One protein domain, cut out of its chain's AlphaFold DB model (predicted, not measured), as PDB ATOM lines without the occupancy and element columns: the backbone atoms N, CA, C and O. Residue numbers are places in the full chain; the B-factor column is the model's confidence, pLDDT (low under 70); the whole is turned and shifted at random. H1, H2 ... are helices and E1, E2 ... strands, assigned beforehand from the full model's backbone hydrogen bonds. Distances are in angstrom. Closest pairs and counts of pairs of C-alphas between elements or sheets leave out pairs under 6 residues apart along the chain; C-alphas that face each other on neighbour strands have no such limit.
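What this domain is: This is residues 425 to 524 and 531 to 590 of the 590 residues of the protein "Bromo domain-containing protein" of Theileria equi strain WA (UniProt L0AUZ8). Two twisted antiparallel sheets lie face to face as a sandwich, their strands only 20 degrees from aligned; the larger sheet, E4 E5 E9 E8 E7, curls round H3, and an arm of residues 516 to 524 with H2 sticks out from the body. The smaller sheet is E1 E6 E3 E2, and H1 grazes the larger one. The printed part has 160 residues, with three named helices and nine named strands in the order E1 H1 E2 E3 E4 E5 E6 H2 H3 E7 E8 E9, class mixed. It is compact, with a radius of gyration of the C-alphas of 16.7 A, yet elongated, spanning 56 by 34 by 25 A.

How they stand to each other: E1, residues 425 to 432, is an edge strand, antiparallel to E6, residues 506 to 514, with N 429 and O 509 2.8 A apart. H1, residues 441 to 449, only grazes the larger sheet; its closest C-alpha pair with E4, residues 479 to 489, is Leu 447 and Phe 479, 7.8 A apart. E2, residues 461 to 464, forms a hairpin with E3, residues 469 to 474, with N 462 and O 472 2.8 A apart. E3 is also antiparallel to E6, with N 471 and O 510 2.8 A apart. E4 forms a hairpin with E5, residues 492 to 502, with N 483 and O 498 2.9 A apart. E5 is antiparallel to E9, residues 581 to 589, with N 497 and O 586 2.8 A apart. H2, residues 518 to 523, touches no helix and is on neither sheet. H3, residues 531 to 540, is on one face of the larger sheet, two layers, helix on sheet; its closest C-alpha pair with E9 is Val 532 and Leu 588, 6.2 A apart. E7, residues 559 to 561, E8, residues 566 to 573, and E9 form a meander, each strand the antiparallel neighbour of the one before; N 561 and O 566 are 2.9 A apart, N 569 and O 585 2.9 A. In H1, H2 and H3 every O i to N i+4 pair is within hydrogen-bond range.

Where its parts are: E1 begins at C-alpha 425, (77.348, -8.391, 40.191), and is 23.7 A long. E4 measures 31.6 A, E5 32.3 A, E6 26.5 A and E8 22.6 A. H3 begins at C-alpha 531, (82.762, -13.110, 22.810). E9, 26.5 A long, ends at C-alpha 589, (78.178, -8.521, 25.291).

The domain as a whole: The C-alphas farthest apart are those of Thr 442 and Leu 523, 56.8 A. Residues 525 to 530 are not printed, and C-alphas 524 and 531 are 15.1 A apart across the cut. The links H1 to E2 and H3 to E7 are long. Mean pLDDT of the printed part is 72.5; 50 residues are under 70, among them 514 to 524 and 542 to 553.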
ATOM      1  N   SER A 425      75.905  -8.547  39.972       65.12
ATOM      2  CA  SER A 425      77.348  -8.391  40.191       65.12
ATOM      3  C   SER A 425      77.761  -6.987  39.768       65.12
ATOM      4  O   SER A 425      77.176  -6.428  38.834       65.12
ATOM      5  N   PHE A 426      78.772  -6.413  40.425       71.19
ATOM      6  CA  PHE A 426      79.306  -5.099  40.077       71.19
ATOM      7  C   PHE A 426      80.838  -5.066  40.105       71.19
ATOM      8  O   PHE A 426      81.479  -5.834  40.816       71.19
ATOM      9  N   ALA A 427      81.423  -4.152  39.336       70.38
ATOM     10  CA  ALA A 427      82.849  -3.856  39.314       70.38
ATOM     11  C   ALA A 427      83.045  -2.355  39.488       70.38
ATOM     12  O   ALA A 427      82.250  -1.559  38.989       70.38
ATOM     13  N   ARG A 428      84.114  -1.971  40.183       78.81
ATOM     14  CA  ARG A 428      84.470  -0.571  40.422       78.81
ATOM     15  C   ARG A 428      85.770  -0.231  39.707       78.81
ATOM     16  O   ARG A 428      86.741  -0.979  39.789       78.81
ATOM     17  N   ILE A 429      85.768   0.890  39.000       78.94
ATOM     18  CA  ILE A 429      86.911   1.445  38.280       78.94
ATOM     19  C   ILE A 429      87.195   2.812  38.893       78.94
ATOM     20  O   ILE A 429      86.377   3.724  38.790       78.94
ATOM     21  N   GLU A 430      88.349   2.947  39.538       80.38
ATOM     22  CA  GLU A 430      88.805   4.217  40.091       80.38
ATOM     23  C   GLU A 430      89.664   4.964  39.063       80.38
ATOM     24  O   GLU A 430      90.606   4.416  38.490       80.38
ATOM     25  N   LEU A 431      89.325   6.227  38.823       79.62
ATOM     26  CA  LEU A 431      90.008   7.120  37.897       79.62
ATOM     27  C   LEU A 431      90.486   8.352  38.663       79.62
ATOM     28  O   LEU A 431      89.691   9.044  39.296       79.62
ATOM     29  N   ARG A 432      91.785   8.646  38.577       73.94
ATOM     30  CA  ARG A 432      92.398   9.854  39.142       73.94
ATOM     31  C   ARG A 432      92.906  10.738  38.010       73.94
ATOM     32  O   ARG A 432      93.598  10.263  37.111       73.94
ATOM     33  N   MET A 433      92.536  12.013  38.034       70.38
ATOM     34  CA  MET A 433      92.920  13.013  37.041       70.38
ATOM     35  C   MET A 433      93.446  14.267  37.743       70.38
ATOM     36  O   MET A 433      92.994  14.636  38.825       70.38
ATOM     37  N   ASN A 434      94.359  14.978  37.084       56.22
ATOM     38  CA  ASN A 434      94.869  16.254  37.579       56.22
ATOM     39  C   ASN A 434      93.795  17.345  37.382       56.22
ATOM     40  O   ASN A 434      93.762  18.003  36.344       56.22
ATOM     41  N   SER A 435      92.883  17.535  38.342       52.53
ATOM     42  CA  SER A 435      91.927  18.654  38.311       52.53
ATOM     43  C   SER A 435      92.608  19.929  38.801       52.53
ATOM     44  O   SER A 435      93.017  19.991  39.959       52.53
ATOM     45  N   THR A 436      92.744  20.952  37.963       48.44
ATOM     46  CA  THR A 436      93.446  22.180  38.386       48.44
ATOM     47  C   THR A 436      92.787  23.488  37.966       48.44
ATOM     48  O   THR A 436      93.217  24.532  38.446       48.44
ATOM     49  N   ILE A 437      91.742  23.491  37.129       52.38
ATOM     50  CA  ILE A 437      91.206  24.751  36.592       52.38
ATOM     51  C   ILE A 437      89.679  24.776  36.677       52.38
ATOM     52  O   ILE A 437      88.989  23.883  36.193       52.38
ATOM     53  N   SER A 438      89.142  25.832  37.294       57.66
ATOM     54  CA  SER A 438      87.715  26.144  37.251       57.66
ATOM     55  C   SER A 438      87.280  26.353  35.802       57.66
ATOM     56  O   SER A 438      87.809  27.231  35.120       57.66
ATOM     57  N   ILE A 439      86.310  25.568  35.339       66.06
ATOM     58  CA  ILE A 439      85.700  25.751  34.020       66.06
ATOM     59  C   ILE A 439      84.989  27.110  34.016       66.06
ATOM     60  O   ILE A 439      84.129  27.358  34.862       66.06
ATOM     61  N   ASP A 440      85.361  27.996  33.090       66.62
ATOM     62  CA  ASP A 440      84.723  29.305  32.960       66.62
ATOM     63  C   ASP A 440      83.281  29.184  32.424       66.62
ATOM     64  O   ASP A 440      82.864  28.162  31.871       66.62
ATOM     65  N   SER A 441      82.483  30.244  32.582       72.62
ATOM     66  CA  SER A 441      81.068  30.232  32.181       72.62
ATOM     67  C   SER A 441      80.870  29.962  30.686       72.62
ATOM     68  O   SER A 441      79.865  29.373  30.285       72.62
ATOM     69  N   THR A 442      81.830  30.383  29.861       70.88
ATOM     70  CA  THR A 442      81.816  30.192  28.409       70.88
ATOM     71  C   THR A 442      82.017  28.720  28.053       70.88
ATOM     72  O   THR A 442      81.242  28.159  27.280       70.88
ATOM     73  N   THR A 443      83.001  28.063  28.665       65.69
ATOM     74  CA  THR A 443      83.288  26.640  28.465       65.69
ATOM     75  C   THR A 443      82.171  25.772  29.034       65.69
ATOM     76  O   THR A 443      81.757  24.814  28.388       65.69
ATOM     77  N   GLU A 444      81.597  26.136  30.186       74.38
ATOM     78  CA  GLU A 444      80.413  25.458  30.728       74.38
ATOM     79  C   GLU A 444      79.223  25.530  29.753       74.38
ATOM     80  O   GLU A 444      78.533  24.527  29.546       74.38
ATOM     81  N   ALA A 445      78.995  26.676  29.103       67.44
ATOM     82  CA  ALA A 445      77.945  26.810  28.093       67.44
ATOM     83  C   ALA A 445      78.210  25.932  26.857       67.44
ATOM     84  O   ALA A 445      77.284  25.308  26.335       67.44
ATOM     85  N   VAL A 446      79.469  25.834  26.413       69.56
ATOM     86  CA  VAL A 446      79.871  24.954  25.304       69.56
ATOM     87  C   VAL A 446      79.686  23.481  25.669       69.56
ATOM     88  O   VAL A 446      79.133  22.731  24.867       69.56
ATOM     89  N   LEU A 447      80.083  23.062  26.872       70.06
ATOM     90  CA  LEU A 447      79.897  21.692  27.354       70.06
ATOM     91  C   LEU A 447      78.411  21.316  27.382       70.06
ATOM     92  O   LEU A 447      78.024  20.312  26.784       70.06
ATOM     93  N   LYS A 448      77.560  22.167  27.967       75.38
ATOM     94  CA  LYS A 448      76.103  21.951  27.989       75.38
ATOM     95  C   LYS A 448      75.502  21.883  26.586       75.38
ATOM     96  O   LYS A 448      74.675  21.018  26.319       75.38
ATOM     97  N   LYS A 449      75.941  22.755  25.667       71.75
ATOM     98  CA  LYS A 449      75.509  22.728  24.258       71.75
ATOM     99  C   LYS A 449      75.895  21.420  23.552       71.75
ATOM    100  O   LYS A 449      75.198  21.011  22.631       71.75
ATOM    101  N   ASN A 450      76.974  20.770  23.987       70.12
ATOM    102  CA  ASN A 450      77.436  19.477  23.477       70.12
ATOM    103  C   ASN A 450      76.946  18.281  24.316       70.12
ATOM    104  O   ASN A 450      77.522  17.194  24.222       70.12
ATOM    105  N   GLU A 451      75.878  18.465  25.100       80.62
ATOM    106  CA  GLU A 451      75.201  17.419  25.885       80.62
ATOM    107  C   GLU A 451      76.041  16.845  27.036       80.62
ATOM    108  O   GLU A 451      75.763  15.755  27.531       80.62
ATOM    109  N   PHE A 452      77.066  17.566  27.494       79.75
ATOM    110  CA  PHE A 452      77.738  17.210  28.738       79.75
ATOM    111  C   PHE A 452      76.861  17.582  29.937       79.75
ATOM    112  O   PHE A 452      76.386  18.715  30.067       79.75
ATOM    113  N   ILE A 453      76.694  16.627  30.844       82.56
ATOM    114  CA  ILE A 453      75.913  16.758  32.068       82.56
ATOM    115  C   ILE A 453      76.851  17.189  33.193       82.56
ATOM    116  O   ILE A 453      77.901  16.585  33.412       82.56
ATOM    117  N   LYS A 454      76.477  18.251  33.912       83.88
ATOM    118  CA  LYS A 454      77.229  18.734  35.075       83.88
ATOM    119  C   LYS A 454      76.984  17.813  36.267       83.88
ATOM    120  O   LYS A 454      75.833  17.541  36.602       83.88
ATOM    121  N   ILE A 455      78.051  17.387  36.933       82.19
ATOM    122  CA  ILE A 455      77.972  16.635  38.186       82.19
ATOM    123  C   ILE A 455      77.712  17.639  39.308       82.19
ATOM    124  O   ILE A 455      78.591  18.432  39.652       82.19
ATOM    125  N   LEU A 456      76.483  17.647  39.823       73.62
ATOM    126  CA  LEU A 456      76.047  18.567  40.879       73.62
ATOM    127  C   LEU A 456      76.226  17.963  42.279       73.62
ATOM    128  O   LEU A 456      76.643  18.671  43.192       73.62
ATOM    129  N   ASN A 457      75.972  16.660  42.428       71.56
ATOM    130  CA  ASN A 457      76.055  15.955  43.705       71.56
ATOM    131  C   ASN A 457      77.446  15.328  43.869       71.56
ATOM    132  O   ASN A 457      77.690  14.189  43.478       71.56
ATOM    133  N   ILE A 458      78.383  16.107  44.404       74.88
ATOM    134  CA  ILE A 458      79.732  15.631  44.731       74.88
ATOM    135  C   ILE A 458      79.637  14.679  45.931       74.88
ATOM    136  O   ILE A 458      79.018  15.025  46.934       74.88
ATOM    137  N   GLY A 459      80.267  13.506  45.849       69.88
ATOM    138  CA  GLY A 459      80.264  12.525  46.943       69.88
ATOM    139  C   GLY A 459      79.025  11.621  47.028       69.88
ATOM    140  O   GLY A 459      78.965  10.793  47.934       69.88
ATOM    141  N   GLU A 460      78.092  11.704  46.075       76.81
ATOM    142  CA  GLU A 460      76.994  10.739  45.909       76.81
ATOM    143  C   GLU A 460      77.079  10.032  44.549       76.81
ATOM    144  O   GLU A 460      77.599  10.588  43.577       76.81
ATOM    145  N   PHE A 461      76.575   8.797  44.473       75.69
ATOM    146  CA  PHE A 461      76.480   8.079  43.203       75.69
ATOM    147  C   PHE A 461      75.375   8.674  42.327       75.69
ATOM    148  O   PHE A 461      74.233   8.831  42.753       75.69
ATOM    149  N   VAL A 462      75.724   8.955  41.076       78.75
ATOM    150  CA  VAL A 462      74.803   9.337  40.009       78.75
ATOM    151  C   VAL A 462      74.613   8.132  39.098       78.75
ATOM    152  O   VAL A 462      75.549   7.730  38.406       78.75
ATOM    153  N   ASP A 463      73.411   7.560  39.093       79.88
ATOM    154  CA  ASP A 463      73.062   6.472  38.181       79.88
ATOM    155  C   ASP A 463      72.894   7.001  36.753       79.88
ATOM    156  O   ASP A 463      72.148   7.948  36.484       79.88
ATOM    157  N   ILE A 464      73.597   6.371  35.820       79.69
ATOM    158  CA  ILE A 464      73.511   6.623  34.389       79.69
ATOM    159  C   ILE A 464      72.585   5.559  33.800       79.69
ATOM    160  O   ILE A 464      72.828   4.359  33.923       79.69
ATOM    161  N   LEU A 465      71.505   6.011  33.158       71.62
ATOM    162  CA  LEU A 465      70.519   5.150  32.503       71.62
ATOM    163  C   LEU A 465      71.111   4.530  31.229       71.62
ATOM    164  O   LEU A 465      70.872   5.008  30.123       71.62
ATOM    165  N   CYS A 466      71.892   3.469  31.399       67.06
ATOM    166  CA  CYS A 466      72.435   2.645  30.329       67.06
ATOM    167  C   CYS A 466      72.370   1.160  30.709       67.06
ATOM    168  O   CYS A 466      72.279   0.808  31.883       67.06
ATOM    169  N   GLU A 467      72.428   0.283  29.709       64.56
ATOM    170  CA  GLU A 467      72.633  -1.156  29.910       64.56
ATOM    171  C   GLU A 467      74.053  -1.522  29.458       64.56
ATOM    172  O   GLU A 467      74.384  -1.268  28.287       64.56
ATOM    173  N   PRO A 468      74.911  -2.080  30.340       69.44
ATOM    174  CA  PRO A 468      74.694  -2.408  31.753       69.44
ATOM    175  C   PRO A 468      74.626  -1.129  32.599       69.44
ATOM    176  O   PRO A 468      75.103  -0.083  32.159       69.44
ATOM    177  N   SER A 469      74.040  -1.199  33.796       79.50
ATOM    178  CA  SER A 469      73.877  -0.015  34.641       79.50
ATOM    179  C   SER A 469      75.240   0.507  35.085       79.50
ATOM    180  O   SER A 469      76.072  -0.240  35.602       79.50
ATOM    181  N   ILE A 470      75.490   1.793  34.841       84.25
ATOM    182  CA  ILE A 470      76.715   2.475  35.258       84.25
ATOM    183  C   ILE A 470      76.324   3.535  36.272       84.25
ATOM    184  O   ILE A 470      75.422   4.321  36.012       84.25
ATOM    185  N   SER A 471      77.021   3.602  37.396       83.50
ATOM    186  CA  SER A 471      76.876   4.684  38.361       83.50
ATOM    187  C   SER A 471      78.214   5.355  38.634       83.50
ATOM    188  O   SER A 471      79.281   4.743  38.526       83.50
ATOM    189  N   LEU A 472      78.167   6.654  38.914       84.69
ATOM    190  CA  LEU A 472      79.351   7.499  38.957       84.69
ATOM    191  C   LEU A 472      79.395   8.327  40.232       84.69
ATOM    192  O   LEU A 472      78.470   9.074  40.521       84.69
ATOM    193  N   LEU A 473      80.499   8.230  40.962       82.38
ATOM    194  CA  LEU A 473      80.791   9.025  42.149       82.38
ATOM    195  C   LEU A 473      82.005   9.907  41.845       82.38
ATOM    196  O   LEU A 473      83.070   9.387  41.523       82.38
ATOM    197  N   SER A 474      81.862  11.228  41.943       84.12
ATOM    198  CA  SER A 474      82.956  12.185  41.710       84.12
ATOM    199  C   SER A 474      83.277  12.967  42.979       84.12
ATOM    200  O   SER A 474      82.365  13.378  43.696       84.12
ATOM    201  N   SER A 475      84.565  13.219  43.230       80.88
ATOM    202  CA  SER A 475      85.047  14.065  44.334       80.88
ATOM    203  C   SER A 475      85.080  15.561  44.003       80.88
ATOM    204  O   SER A 475      85.291  16.385  44.891       80.88
ATOM    205  N   SER A 476      84.849  15.939  42.741       75.44
ATOM    206  CA  SER A 476      84.789  17.337  42.305       75.44
ATOM    207  C   SER A 476      83.601  17.612  41.386       75.44
ATOM    208  O   SER A 476      83.056  16.708  40.742       75.44
ATOM    209  N   SER A 477      83.223  18.891  41.287       74.44
ATOM    210  CA  SER A 477      82.291  19.359  40.263       74.44
ATOM    211  C   SER A 477      82.968  19.261  38.898       74.44
ATOM    212  O   SER A 477      83.919  19.993  38.613       74.44
ATOM    213  N   GLY A 478      82.464  18.369  38.059       80.69
ATOM    214  CA  GLY A 478      82.940  18.175  36.698       80.69
ATOM    215  C   GLY A 478      81.778  17.975  35.742       80.69
ATOM    216  O   GLY A 478      80.621  18.254  36.071       80.69
ATOM    217  N   PHE A 479      82.090  17.487  34.553       83.12
ATOM    218  CA  PHE A 479      81.096  17.151  33.549       83.12
ATOM    219  C   PHE A 479      81.340  15.752  33.017       83.12
ATOM    220  O   PHE A 479      82.490  15.334  32.871       83.12
ATOM    221  N   PHE A 480      80.260  15.057  32.675       85.88
ATOM    222  CA  PHE A 480      80.339  13.776  31.997       85.88
ATOM    223  C   PHE A 480      79.434  13.722  30.769       85.88
ATOM    224  O   PHE A 480      78.434  14.433  30.683       85.88
ATOM    225  N   LYS A 481      79.791  12.869  29.813       84.19
ATOM    226  CA  LYS A 481      78.948  12.501  28.673       84.19
ATOM    227  C   LYS A 481      79.110  11.014  28.404       84.19
ATOM    228  O   LYS A 481      80.222  10.501  28.502       84.19
ATOM    229  N   ILE A 482      78.024  10.336  28.057       84.06
ATOM    230  CA  ILE A 482      78.055   8.931  27.656       84.06
ATOM    231  C   ILE A 482      77.672   8.809  26.183       84.06
ATOM    232  O   ILE A 482      76.674   9.375  25.748       84.06
ATOM    233  N   ASP A 483      78.473   8.062  25.432       82.00
ATOM    234  CA  ASP A 483      78.154   7.643  24.074       82.00
ATOM    235  C   ASP A 483      78.159   6.117  24.001       82.00
ATOM    236  O   ASP A 483      79.077   5.455  24.492       82.00
ATOM    237  N   GLU A 484      77.184   5.557  23.298       84.62
ATOM    238  CA  GLU A 484      77.059   4.119  23.092       84.62
ATOM    239  C   GLU A 484      77.199   3.783  21.607       84.62
ATOM    240  O   GLU A 484      76.822   4.549  20.719       84.62
ATOM    241  N   SER A 485      77.788   2.631  21.316       81.50
ATOM    242  CA  SER A 485      77.900   2.107  19.957       81.50
ATOM    243  C   SER A 485      77.934   0.593  19.987       81.50
ATOM    244  O   SER A 485      78.511   0.013  20.896       81.50
ATOM    245  N   GLU A 486      77.361  -0.055  18.984       85.94
ATOM    246  CA  GLU A 486      77.337  -1.513  18.894       85.94
ATOM    247  C   GLU A 486      78.152  -1.990  17.700       85.94
ATOM    248  O   GLU A 486      78.167  -1.376  16.628       85.94
ATOM    249  N   PHE A 487      78.828  -3.118  17.874       79.25
ATOM    250  CA  PHE A 487      79.559  -3.772  16.806       79.25
ATOM    251  C   PHE A 487      79.444  -5.286  16.932       79.25
ATOM    252  O   PHE A 487      79.395  -5.855  18.019       79.25
ATOM    253  N   LYS A 488      79.399  -5.965  15.788       80.38
ATOM    254  CA  LYS A 488      79.364  -7.424  15.757       80.38
ATOM    255  C   LYS A 488      80.779  -7.968  15.927       80.38
ATOM    256  O   LYS A 488      81.672  -7.598  15.165       80.38
ATOM    257  N   HIS A 489      80.959  -8.890  16.863       80.06
ATOM    258  CA  HIS A 489      82.174  -9.685  16.982       80.06
ATOM    259  C   HIS A 489      81.788 -11.161  17.044       80.06
ATOM    260  O   HIS A 489      81.018 -11.584  17.904       80.06
ATOM    261  N   ARG A 490      82.298 -11.946  16.088       78.62
ATOM    262  CA  ARG A 490      81.894 -13.347  15.881       78.62
ATOM    263  C   ARG A 490      80.369 -13.468  15.736       78.62
ATOM    264  O   ARG A 490      79.794 -12.849  14.839       78.62
ATOM    265  N   ASN A 491      79.724 -14.255  16.594       78.56
ATOM    266  CA  ASN A 491      78.279 -14.481  16.583       78.56
ATOM    267  C   ASN A 491      77.519 -13.613  17.595       78.56
ATOM    268  O   ASN A 491      76.303 -13.750  17.681       78.56
ATOM    269  N   SER A 492      78.205 -12.706  18.292       77.56
ATOM    270  CA  SER A 492      77.608 -11.841  19.309       77.56
ATOM    271  C   SER A 492      77.632 -10.376  18.890       77.56
ATOM    272  O   SER A 492      78.463  -9.940  18.081       77.56
ATOM    273  N   ILE A 493      76.708  -9.604  19.452       81.00
ATOM    274  CA  ILE A 493      76.728  -8.147  19.375       81.00
ATOM    275  C   ILE A 493      77.401  -7.654  20.651       81.00
ATOM    276  O   ILE A 493      77.011  -8.019  21.756       81.00
ATOM    277  N   LEU A 494      78.460  -6.870  20.483       82.44
ATOM    278  CA  LEU A 494      79.160  -6.229  21.579       82.44
ATOM    279  C   LEU A 494      78.803  -4.748  21.597       82.44
ATOM    280  O   LEU A 494      78.762  -4.087  20.557       82.44
ATOM    281  N   LYS A 495      78.585  -4.221  22.793       83.12
ATOM    282  CA  LYS A 495      78.346  -2.807  23.044       83.12
ATOM    283  C   LYS A 495      79.634  -2.159  23.520       83.12
ATOM    284  O   LYS A 495      80.292  -2.675  24.415       83.12
ATOM    285  N   HIS A 496      79.993  -1.036  22.913       86.00
ATOM    286  CA  HIS A 496      81.094  -0.160  23.288       86.00
ATOM    287  C   HIS A 496      80.534   1.145  23.851       86.00
ATOM    288  O   HIS A 496      79.987   1.968  23.112       86.00
ATOM    289  N   ILE A 497      80.708   1.323  25.155       82.81
ATOM    290  CA  ILE A 497      80.343   2.512  25.918       82.81
ATOM    291  C   ILE A 497      81.576   3.405  26.063       82.81
ATOM    292  O   ILE A 497      82.674   2.929  26.365       82.81
ATOM    293  N   ARG A 498      81.399   4.703  25.833       85.56
ATOM    294  CA  ARG A 498      82.409   5.752  25.984       85.56
ATOM    295  C   ARG A 498      81.900   6.759  27.005       85.56
ATOM    296  O   ARG A 498      80.983   7.517  26.714       85.56
ATOM    297  N   LEU A 499      82.495   6.752  28.190       84.75
ATOM    298  CA  LEU A 499      82.225   7.710  29.252       84.75
ATOM    299  C   LEU A 499      83.308   8.791  29.230       84.75
ATOM    300  O   LEU A 499      84.454   8.549  29.601       84.75
ATOM    301  N   PHE A 500      82.939   9.979  28.777       83.44
ATOM    302  CA  PHE A 500      83.785  11.163  28.758       83.44
ATOM    303  C   PHE A 500      83.687  11.889  30.096       83.44
ATOM    304  O   PHE A 500      82.582  12.142  30.564       83.44
ATOM    305  N   LEU A 501      84.829  12.245  30.678       80.19
ATOM    306  CA  LEU A 501      84.965  12.936  31.957       80.19
ATOM    307  C   LEU A 501      85.820  14.184  31.777       80.19
ATOM    308  O   LEU A 501      86.913  14.135  31.209       80.19
ATOM    309  N   VAL A 502      85.308  15.303  32.276       79.31
ATOM    310  CA  VAL A 502      85.920  16.623  32.151       79.31
ATOM    311  C   VAL A 502      86.002  17.266  33.526       79.31
ATOM    312  O   VAL A 502      84.980  17.466  34.184       79.31
ATOM    313  N   ASN A 503      87.218  17.655  33.921       76.56
ATOM    314  CA  ASN A 503      87.496  18.327  35.195       76.56
ATOM    315  C   ASN A 503      86.978  17.561  36.433       76.56
ATOM    316  O   ASN A 503      86.531  18.150  37.419       76.56
ATOM    317  N   CYS A 504      87.025  16.231  36.376       75.25
ATOM    318  CA  CYS A 504      86.709  15.369  37.505       75.25
ATOM    319  C   CYS A 504      88.019  14.936  38.174       75.25
ATOM    320  O   CYS A 504      88.837  14.307  37.518       75.25
ATOM    321  N   ALA A 505      88.245  15.289  39.440       73.38
ATOM    322  CA  ALA A 505      89.499  15.027  40.149       73.38
ATOM    323  C   ALA A 505      89.705  13.528  40.413       73.38
ATOM    324  O   ALA A 505      90.657  12.915  39.937       73.38
ATOM    325  N   GLN A 506      88.769  12.927  41.141       80.94
ATOM    326  CA  GLN A 506      88.710  11.495  41.389       80.94
ATOM    327  C   GLN A 506      87.297  11.026  41.080       80.94
ATOM    328  O   GLN A 506      86.323  11.617  41.552       80.94
ATOM    329  N   VAL A 507      87.193   9.982  40.266       82.00
ATOM    330  CA  VAL A 507      85.925   9.395  39.849       82.00
ATOM    331  C   VAL A 507      85.955   7.904  40.115       82.00
ATOM    332  O   VAL A 507      86.844   7.202  39.642       82.00
ATOM    333  N   LEU A 508      84.955   7.420  40.836       81.00
ATOM    334  CA  LEU A 508      84.680   6.005  40.994       81.00
ATOM    335  C   LEU A 508      83.500   5.647  40.092       81.00
ATOM    336  O   LEU A 508      82.385   6.134  40.281       81.00
ATOM    337  N   VAL A 509      83.760   4.810  39.093       82.94
ATOM    338  CA  VAL A 509      82.749   4.300  38.165       82.94
ATOM    339  C   VAL A 509      82.384   2.888  38.593       82.94
ATOM    340  O   VAL A 509      83.244   2.010  38.621       82.94
ATOM    341  N   GLN A 510      81.120   2.656  38.916       82.44
ATOM    342  CA  GLN A 510      80.597   1.331  39.211       82.44
ATOM    343  C   GLN A 510      79.800   0.830  38.008       82.44
ATOM    344  O   GLN A 510      78.916   1.514  37.510       82.44
ATOM    345  N   VAL A 511      80.127  -0.366  37.529       80.38
ATOM    346  CA  VAL A 511      79.423  -1.044  36.438       80.38
ATOM    347  C   VAL A 511      78.716  -2.247  37.036       80.38
ATOM    348  O   VAL A 511      79.375  -3.067  37.670       80.38
ATOM    349  N   SER A 512      77.409  -2.374  36.844       78.62
ATOM    350  CA  SER A 512      76.607  -3.498  37.330       78.62
ATOM    351  C   SER A 512      75.863  -4.188  36.197       78.62
ATOM    352  O   SER A 512      75.247  -3.544  35.351       78.62
ATOM    353  N   LYS A 513      75.909  -5.522  36.186       72.88
ATOM    354  CA  LYS A 513      75.222  -6.360  35.196       72.88
ATOM    355  C   LYS A 513      74.338  -7.369  35.917       72.88
ATOM    356  O   LYS A 513      74.776  -8.018  36.869       72.88
ATOM    357  N   GLU A 514      73.094  -7.495  35.465       66.50
ATOM    358  CA  GLU A 514      72.201  -8.552  35.934       66.50
ATOM    359  C   GLU A 514      72.568  -9.876  35.260       66.50
ATOM    360  O   GLU A 514      72.686  -9.952  34.035       66.50
ATOM    361  N   TYR A 515      72.743 -10.929  36.059       59.06
ATOM    362  CA  TYR A 515      73.003 -12.267  35.544       59.06
ATOM    363  C   TYR A 515      71.746 -13.131  35.501       59.06
ATOM    364  O   TYR A 515      70.953 -13.175  36.444       59.06
ATOM    365  N   GLU A 516      71.612 -13.908  34.421       51.91
ATOM    366  CA  GLU A 516      70.710 -15.056  34.419       51.91
ATOM    367  C   GLU A 516      71.159 -16.063  35.486       51.91
ATOM    368  O   GLU A 516      72.346 -16.358  35.635       51.91
ATOM    369  N   THR A 517      70.200 -16.615  36.229       46.91
ATOM    370  CA  THR A 517      70.472 -17.557  37.319       46.91
ATOM    371  C   THR A 517      71.291 -18.764  36.844       46.91
ATOM    372  O   THR A 517      71.095 -19.270  35.736       46.91
ATOM    373  N   LEU A 518      72.177 -19.274  37.712       40.66
ATOM    374  CA  LEU A 518      73.041 -20.440  37.458       40.66
ATOM    375  C   LEU A 518      72.331 -21.616  36.733       40.66
ATOM    376  O   LEU A 518      72.909 -22.166  35.795       40.66
ATOM    377  N   PRO A 519      71.066 -21.976  37.059       41.72
ATOM    378  CA  PRO A 519      70.332 -23.028  36.352       41.72
ATOM    379  C   PRO A 519      70.109 -22.764  34.851       41.72
ATOM    380  O   PRO A 519      70.149 -23.700  34.056       41.72
ATOM    381  N   LYS A 520      69.918 -21.503  34.434       43.94
ATOM    382  CA  LYS A 520      69.768 -21.127  33.014       43.94
ATOM    383  C   LYS A 520      71.097 -21.184  32.255       43.94
ATOM    384  O   LYS A 520      71.111 -21.557  31.083       43.94
ATOM    385  N   LEU A 521      72.208 -20.858  32.920       47.41
ATOM    386  CA  LEU A 521      73.556 -20.941  32.346       47.41
ATOM    387  C   LEU A 521      74.009 -22.396  32.150       47.41
ATOM    388  O   LEU A 521      74.570 -22.725  31.104       47.41
ATOM    389  N   VAL A 522      73.693 -23.281  33.103       45.72
ATOM    390  CA  VAL A 522      73.989 -24.724  33.017       45.72
ATOM    391  C   VAL A 522      73.181 -25.400  31.901       45.72
ATOM    392  O   VAL A 522      73.735 -26.201  31.150       45.72
ATOM    393  N   LEU A 523      71.910 -25.022  31.705       48.19
ATOM    394  CA  LEU A 523      71.084 -25.509  30.587       48.19
ATOM    395  C   LEU A 523      71.610 -25.082  29.204       48.19
ATOM    396  O   LEU A 523      71.376 -25.780  28.221       48.19
ATOM    397  N   LYS A 524      72.343 -23.962  29.118       48.22
ATOM    398  CA  LYS A 524      72.972 -23.474  27.877       48.22
ATOM    399  C   LYS A 524      74.314 -24.156  27.555       48.22
ATOM    400  O   LYS A 524      74.911 -23.823  26.536       48.22
ATOM    401  N   SER A 531      82.293 -13.963  23.905       80.12
ATOM    402  CA  SER A 531      82.762 -13.110  22.810       80.12
ATOM    403  C   SER A 531      83.666 -11.977  23.308       80.12
ATOM    404  O   SER A 531      84.558 -11.552  22.571       80.12
ATOM    405  N   VAL A 532      83.502 -11.523  24.555       79.81
ATOM    406  CA  VAL A 532      84.360 -10.499  25.176       79.81
ATOM    407  C   VAL A 532      85.702 -11.092  25.617       79.81
ATOM    408  O   VAL A 532      86.752 -10.520  25.318       79.81
ATOM    409  N   GLU A 533      85.700 -12.269  26.245       77.31
ATOM    410  CA  GLU A 533      86.908 -13.011  26.630       77.31
ATOM    411  C   GLU A 533      87.748 -13.384  25.401       77.31
ATOM    412  O   GLU A 533      88.974 -13.241  25.374       77.31
ATOM    413  N   SER A 534      87.073 -13.774  24.322       81.06
ATOM    414  CA  SER A 534      87.711 -13.984  23.034       81.06
ATOM    415  C   SER A 534      88.400 -12.728  22.509       81.06
ATOM    416  O   SER A 534      89.544 -12.784  22.048       81.06
ATOM    417  N   LEU A 535      87.702 -11.593  22.555       81.75
ATOM    418  CA  LEU A 535      88.223 -10.318  22.082       81.75
ATOM    419  C   LEU A 535      89.458  -9.900  22.898       81.75
ATOM    420  O   LEU A 535      90.430  -9.393  22.340       81.75
ATOM    421  N   GLN A 536      89.468 -10.187  24.204       82.56
ATOM    422  CA  GLN A 536      90.632  -9.999  25.068       82.56
ATOM    423  C   GLN A 536      91.833 -10.842  24.615       82.56
ATOM    424  O   GLN A 536      92.956 -10.336  24.540       82.56
ATOM    425  N   CYS A 537      91.609 -12.118  24.298       77.75
ATOM    426  CA  CYS A 537      92.670 -13.009  23.836       77.75
ATOM    427  C   CYS A 537      93.250 -12.544  22.492       77.75
ATOM    428  O   CYS A 537      94.468 -12.476  22.325       77.75
ATOM    429  N   GLU A 538      92.391 -12.160  21.545       78.69
ATOM    430  CA  GLU A 538      92.811 -11.646  20.237       78.69
ATOM    431  C   GLU A 538      93.592 -10.324  20.352       78.69
ATOM    432  O   GLU A 538      94.545 -10.097  19.597       78.69
ATOM    433  N   ALA A 539      93.248  -9.482  21.333       74.50
ATOM    434  CA  ALA A 539      93.973  -8.253  21.637       74.50
ATOM    435  C   ALA A 539      95.410  -8.524  22.097       74.50
ATOM    436  O   ALA A 539      96.340  -7.874  21.620       74.50
ATOM    437  N   LYS A 540      95.611  -9.523  22.970       72.62
ATOM    438  CA  LYS A 540      96.943  -9.932  23.454       72.62
ATOM    439  C   LYS A 540      97.844 -10.456  22.335       72.62
ATOM    440  O   LYS A 540      99.056 -10.286  22.397       72.62
ATOM    441  N   ILE A 541      97.253 -11.076  21.315       70.25
ATOM    442  CA  ILE A 541      97.970 -11.647  20.164       70.25
ATOM    443  C   ILE A 541      98.284 -10.567  19.104       70.25
ATOM    444  O   ILE A 541      99.028 -10.814  18.159       70.25
ATOM    445  N   GLY A 542      97.756  -9.343  19.253       60.09
ATOM    446  CA  GLY A 542      97.978  -8.240  18.310       60.09
ATOM    447  C   GLY A 542      97.202  -8.379  16.997       60.09
ATOM    448  O   GLY A 542      97.523  -7.714  16.011       60.09
ATOM    449  N   ASN A 543      96.177  -9.238  16.974       55.56
ATOM    450  CA  ASN A 543      95.421  -9.567  15.764       55.56
ATOM    451  C   ASN A 543      94.264  -8.583  15.491       55.56
ATOM    452  O   ASN A 543      93.692  -8.549  14.404       55.56
ATOM    453  N   LEU A 544      93.934  -7.732  16.466       61.88
ATOM    454  CA  LEU A 544      92.852  -6.753  16.381       61.88
ATOM    455  C   LEU A 544      93.370  -5.391  15.930       61.88
ATOM    456  O   LEU A 544      93.368  -4.418  16.679       61.88
ATOM    457  N   LYS A 545      93.805  -5.314  14.671       53.50
ATOM    458  CA  LYS A 545      94.177  -4.028  14.074       53.50
ATOM    459  C   LYS A 545      92.987  -3.223  13.582       53.50
ATOM    460  O   LYS A 545      93.185  -2.052  13.365       53.50
ATOM    461  N   ASN A 546      91.787  -3.781  13.417       52.50
ATOM    462  CA  ASN A 546      90.710  -3.110  12.661       52.50
ATOM    463  C   ASN A 546      89.538  -2.593  13.506       52.50
ATOM    464  O   ASN A 546      88.568  -2.077  12.957       52.50
ATOM    465  N   LEU A 547      89.588  -2.751  14.829       64.19
ATOM    466  CA  LEU A 547      88.528  -2.282  15.718       64.19
ATOM    467  C   LEU A 547      88.939  -0.943  16.351       64.19
ATOM    468  O   LEU A 547      89.994  -0.899  16.992       64.19
ATOM    469  N   PRO A 548      88.112   0.121  16.241       65.69
ATOM    470  CA  PRO A 548      88.442   1.454  16.747       65.69
ATOM    471  C   PRO A 548      88.898   1.471  18.209       65.69
ATOM    472  O   PRO A 548      89.829   2.191  18.541       65.69
ATOM    473  N   PHE A 549      88.320   0.619  19.064       68.44
ATOM    474  CA  PHE A 549      88.701   0.462  20.475       68.44
ATOM    475  C   PHE A 549      90.184   0.093  20.696       68.44
ATOM    476  O   PHE A 549      90.785   0.486  21.699       68.44
ATOM    477  N   PHE A 550      90.797  -0.649  19.769       67.06
ATOM    478  CA  PHE A 550      92.185  -1.118  19.881       67.06
ATOM    479  C   PHE A 550      93.193  -0.161  19.237       67.06
ATOM    480  O   PHE A 550      94.364  -0.188  19.603       67.06
ATOM    481  N   GLN A 551      92.739   0.719  18.339       68.00
ATOM    482  CA  GLN A 551      93.573   1.690  17.622       68.00
ATOM    483  C   GLN A 551      93.616   3.082  18.277       68.00
ATOM    484  O   GLN A 551      94.169   4.014  17.696       68.00
ATOM    485  N   LEU A 552      93.014   3.251  19.458       68.94
ATOM    486  CA  LEU A 552      92.900   4.560  20.097       68.94
ATOM    487  C   LEU A 552      94.287   5.156  20.416       68.94
ATOM    488  O   LEU A 552      95.048   4.541  21.172       68.94
ATOM    489  N   PRO A 553      94.623   6.350  19.885       66.50
ATOM    490  CA  PRO A 553      95.863   7.031  20.232       66.50
ATOM    491  C   PRO A 553      95.814   7.480  21.695       66.50
ATOM    492  O   PRO A 553      94.755   7.868  22.193       66.50
ATOM    493  N   SER A 554      96.963   7.439  22.376       70.25
ATOM    494  CA  SER A 554      97.098   7.867  23.781       70.25
ATOM    495  C   SER A 554      96.157   7.139  24.757       70.25
ATOM    496  O   SER A 554      95.755   7.693  25.782       70.25
ATOM    497  N   ALA A 555      95.785   5.898  24.433       75.44
ATOM    498  CA  ALA A 555      94.960   5.057  25.286       75.44
ATOM    499  C   ALA A 555      95.799   4.132  26.177       75.44
ATOM    500  O   ALA A 555      96.771   3.524  25.725       75.44
ATOM    501  N   GLY A 556      95.389   4.000  27.438       70.31
ATOM    502  CA  GLY A 556      95.983   3.113  28.432       70.31
ATOM    503  C   GLY A 556      95.798   1.633  28.100       70.31
ATOM    504  O   GLY A 556      95.169   1.270  27.099       70.31
ATOM    505  N   GLY A 557      96.361   0.767  28.943       72.38
ATOM    506  CA  GLY A 557      96.257  -0.686  28.800       72.38
ATOM    507  C   GLY A 557      94.809  -1.187  28.774       72.38
ATOM    508  O   GLY A 557      93.893  -0.521  29.249       72.38
ATOM    509  N   ILE A 558      94.612  -2.366  28.188       80.31
ATOM    510  CA  ILE A 558      93.302  -3.018  28.112       80.31
ATOM    511  C   ILE A 558      93.151  -3.954  29.307       80.31
ATOM    512  O   ILE A 558      93.954  -4.870  29.489       80.31
ATOM    513  N   CYS A 559      92.103  -3.736  30.088       76.81
ATOM    514  CA  CYS A 559      91.753  -4.505  31.271       76.81
ATOM    515  C   CYS A 559      90.535  -5.389  30.989       76.81
ATOM    516  O   CYS A 559      89.658  -5.015  30.214       76.81
ATOM    517  N   TYR A 560      90.467  -6.550  31.639       78.31
ATOM    518  CA  TYR A 560      89.346  -7.486  31.540       78.31
ATOM    519  C   TYR A 560      88.874  -7.890  32.934       78.31
ATOM    520  O   TYR A 560      89.693  -8.271  33.769       78.31
ATOM    521  N   CYS A 561      87.568  -7.814  33.172       72.88
ATOM    522  CA  CYS A 561      86.918  -8.307  34.380       72.88
ATOM    523  C   CYS A 561      86.093  -9.540  34.004       72.88
ATOM    524  O   CYS A 561      85.082  -9.415  33.315       72.88
ATOM    525  N   ALA A 562      86.546 -10.716  34.445       64.50
ATOM    526  CA  ALA A 562      85.895 -11.991  34.150       64.50
ATOM    527  C   ALA A 562      84.508 -12.097  34.802       64.50
ATOM    528  O   ALA A 562      83.575 -12.584  34.174       64.50
ATOM    529  N   ASP A 563      84.353 -11.564  36.019       65.88
ATOM    530  CA  ASP A 563      83.107 -11.653  36.791       65.88
ATOM    531  C   ASP A 563      81.946 -10.876  36.166       65.88
ATOM    532  O   ASP A 563      80.796 -11.225  36.396       65.88
ATOM    533  N   LEU A 564      82.223  -9.830  35.377       69.88
ATOM    534  CA  LEU A 564      81.218  -9.078  34.607       69.88
ATOM    535  C   LEU A 564      81.263  -9.350  33.100       69.88
ATOM    536  O   LEU A 564      80.412  -8.857  32.356       69.88
ATOM    537  N   ASP A 565      82.273 -10.096  32.661       73.44
ATOM    538  CA  ASP A 565      82.639 -10.273  31.264       73.44
ATOM    539  C   ASP A 565      82.727  -8.938  30.500       73.44
ATOM    540  O   ASP A 565      82.073  -8.723  29.476       73.44
ATOM    541  N   ILE A 566      83.521  -8.004  31.040       81.12
ATOM    542  CA  ILE A 566      83.740  -6.676  30.450       81.12
ATOM    543  C   ILE A 566      85.211  -6.416  30.145       81.12
ATOM    544  O   ILE A 566      86.110  -6.760  30.913       81.12
ATOM    545  N   LEU A 567      85.445  -5.736  29.030       81.75
ATOM    546  CA  LEU A 567      86.727  -5.167  28.638       81.75
ATOM    547  C   LEU A 567      86.692  -3.662  28.860       81.75
ATOM    548  O   LEU A 567      85.717  -3.020  28.491       81.75
ATOM    549  N   TRP A 568      87.745  -3.063  29.398       84.38
ATOM    550  CA  TRP A 568      87.796  -1.610  29.527       84.38
ATOM    551  C   TRP A 568      89.202  -1.043  29.371       84.38
ATOM    552  O   TRP A 568      90.193  -1.753  29.523       84.38
ATOM    553  N   ARG A 569      89.289   0.241  29.019       81.19
ATOM    554  CA  ARG A 569      90.541   1.008  28.969       81.19
ATOM    555  C   ARG A 569      90.274   2.504  29.069       81.19
ATOM    556  O   ARG A 569      89.178   2.962  28.756       81.19
ATOM    557  N   THR A 570      91.290   3.270  29.437       81.62
ATOM    558  CA  THR A 570      91.241   4.737  29.464       81.62
ATOM    559  C   THR A 570      91.880   5.344  28.217       81.62
ATOM    560  O   THR A 570      92.742   4.729  27.593       81.62
ATOM    561  N   GLN A 571      91.480   6.557  27.848       81.00
ATOM    562  CA  GLN A 571      92.096   7.350  26.788       81.00
ATOM    563  C   GLN A 571      92.184   8.818  27.205       81.00
ATOM    564  O   GLN A 571      91.170   9.431  27.533       81.00
ATOM    565  N   PHE A 572      93.390   9.391  27.154       73.00
ATOM    566  CA  PHE A 572      93.599  10.820  27.389       73.00
ATOM    567  C   PHE A 572      93.488  11.598  26.079       73.00
ATOM    568  O   PHE A 572      94.191  11.308  25.107       73.00
ATOM    569  N   ILE A 573      92.612  12.601  26.051       68.12
ATOM    570  CA  ILE A 573      92.364  13.426  24.869       68.12
ATOM    571  C   ILE A 573      92.994  14.805  25.095       68.12
ATOM    572  O   ILE A 573      92.360  15.731  25.594       68.12
ATOM    573  N   ASN A 574      94.267  14.936  24.711       53.09
ATOM    574  CA  ASN A 574      95.073  16.144  24.956       53.09
ATOM    575  C   ASN A 574      94.721  17.332  24.037       53.09
ATOM    576  O   ASN A 574      95.048  18.466  24.360       53.09
ATOM    577  N   ASN A 575      94.045  17.086  22.908       53.44
ATOM    578  CA  ASN A 575      93.702  18.111  21.908       53.44
ATOM    579  C   ASN A 575      92.258  18.636  22.034       53.44
ATOM    580  O   ASN A 575      91.784  19.338  21.142       53.44
ATOM    581  N   ALA A 576      91.535  18.268  23.095       49.00
ATOM    582  CA  ALA A 576      90.163  18.708  23.324       49.00
ATOM    583  C   ALA A 576      90.123  19.776  24.418       49.00
ATOM    584  O   ALA A 576      90.590  19.539  25.526       49.00
ATOM    585  N   LEU A 577      89.535  20.937  24.118       49.16
ATOM    586  CA  LEU A 577      89.186  21.920  25.138       49.16
ATOM    587  C   LEU A 577      87.771  21.629  25.661       49.16
ATOM    588  O   LEU A 577      86.851  21.503  24.846       49.16
ATOM    589  N   PRO A 578      87.572  21.568  26.988       50.84
ATOM    590  CA  PRO A 578      88.571  21.748  28.051       50.84
ATOM    591  C   PRO A 578      89.438  20.504  28.326       50.84
ATOM    592  O   PRO A 578      88.945  19.380  28.406       50.84
ATOM    593  N   THR A 579      90.732  20.736  28.546       53.19
ATOM    594  CA  THR A 579      91.699  19.737  29.019       53.19
ATOM    595  C   THR A 579      91.767  19.719  30.554       53.19
ATOM    596  O   THR A 579      91.734  20.797  31.150       53.19
ATOM    597  N   PRO A 580      91.972  18.557  31.207       51.84
ATOM    598  CA  PRO A 580      92.062  17.219  30.621       51.84
ATOM    599  C   PRO A 580      90.676  16.585  30.394       51.84
ATOM    600  O   PRO A 580      89.859  16.510  31.312       51.84
ATOM    601  N   LEU A 581      90.450  16.086  29.173       67.19
ATOM    602  CA  LEU A 581      89.323  15.220  28.820       67.19
ATOM    603  C   LEU A 581      89.797  13.761  28.873       67.19
ATOM    604  O   LEU A 581      90.671  13.354  28.102       67.19
ATOM    605  N   LEU A 582      89.217  12.975  29.779       77.38
ATOM    606  CA  LEU A 582      89.450  11.536  29.889       77.38
ATOM    607  C   LEU A 582      88.254  10.789  29.301       77.38
ATOM    608  O   LEU A 582      87.113  11.111  29.614       77.38
ATOM    609  N   ALA A 583      88.501   9.770  28.487       80.94
ATOM    610  CA  ALA A 583      87.472   8.837  28.049       80.94
ATOM    611  C   ALA A 583      87.717   7.455  28.667       80.94
ATOM    612  O   ALA A 583      88.792   6.873  28.513       80.94
ATOM    613  N   LEU A 584      86.719   6.915  29.365       81.50
ATOM    614  CA  LEU A 584      86.665   5.518  29.785       81.50
ATOM    615  C   LEU A 584      85.879   4.727  28.737       81.50
ATOM    616  O   LEU A 584      84.714   5.011  28.463       81.50
ATOM    617  N   HIS A 585      86.521   3.728  28.147       83.81
ATOM    618  CA  HIS A 585      85.931   2.854  27.144       83.81
ATOM    619  C   HIS A 585      85.599   1.515  27.794       83.81
ATOM    620  O   HIS A 585      86.495   0.903  28.367       83.81
ATOM    621  N   ILE A 586      84.359   1.042  27.667       82.19
ATOM    622  CA  ILE A 586      83.889  -0.245  28.200       82.19
ATOM    623  C   ILE A 586      83.259  -1.049  27.058       82.19
ATOM    624  O   ILE A 586      82.438  -0.522  26.314       82.19
ATOM    625  N   ILE A 587      83.643  -2.311  26.905       83.75
ATOM    626  CA  ILE A 587      83.074  -3.277  25.968       83.75
ATOM    627  C   ILE A 587      82.437  -4.414  26.751       83.75
ATOM    628  O   ILE A 587      83.061  -4.972  27.653       83.75
ATOM    629  N   LEU A 588      81.231  -4.798  26.354       85.06
ATOM    630  CA  LEU A 588      80.516  -5.943  26.908       85.06
ATOM    631  C   LEU A 588      79.624  -6.602  25.849       85.06
ATOM    632  O   LEU A 588      79.318  -5.994  24.825       85.06
ATOM    633  N   GLU A 589      79.189  -7.830  26.101       81.06
ATOM    634  CA  GLU A 589      78.178  -8.521  25.291       81.06
ATOM    635  C   GLU A 589      76.765  -8.188  25.789       81.06
ATOM    636  O   GLU A 589      76.523  -8.267  27.004       81.06
ATOM    637  N   ILE A 590      75.874  -7.817  24.856       72.50
ATOM    638  CA  ILE A 590      74.445  -7.539  25.095       72.50
ATOM    639  C   ILE A 590      73.550  -8.720  24.735       72.50
ATOM    640  O   ILE A 590      73.848  -9.411  23.732       72.50
TER     641      ILE A 590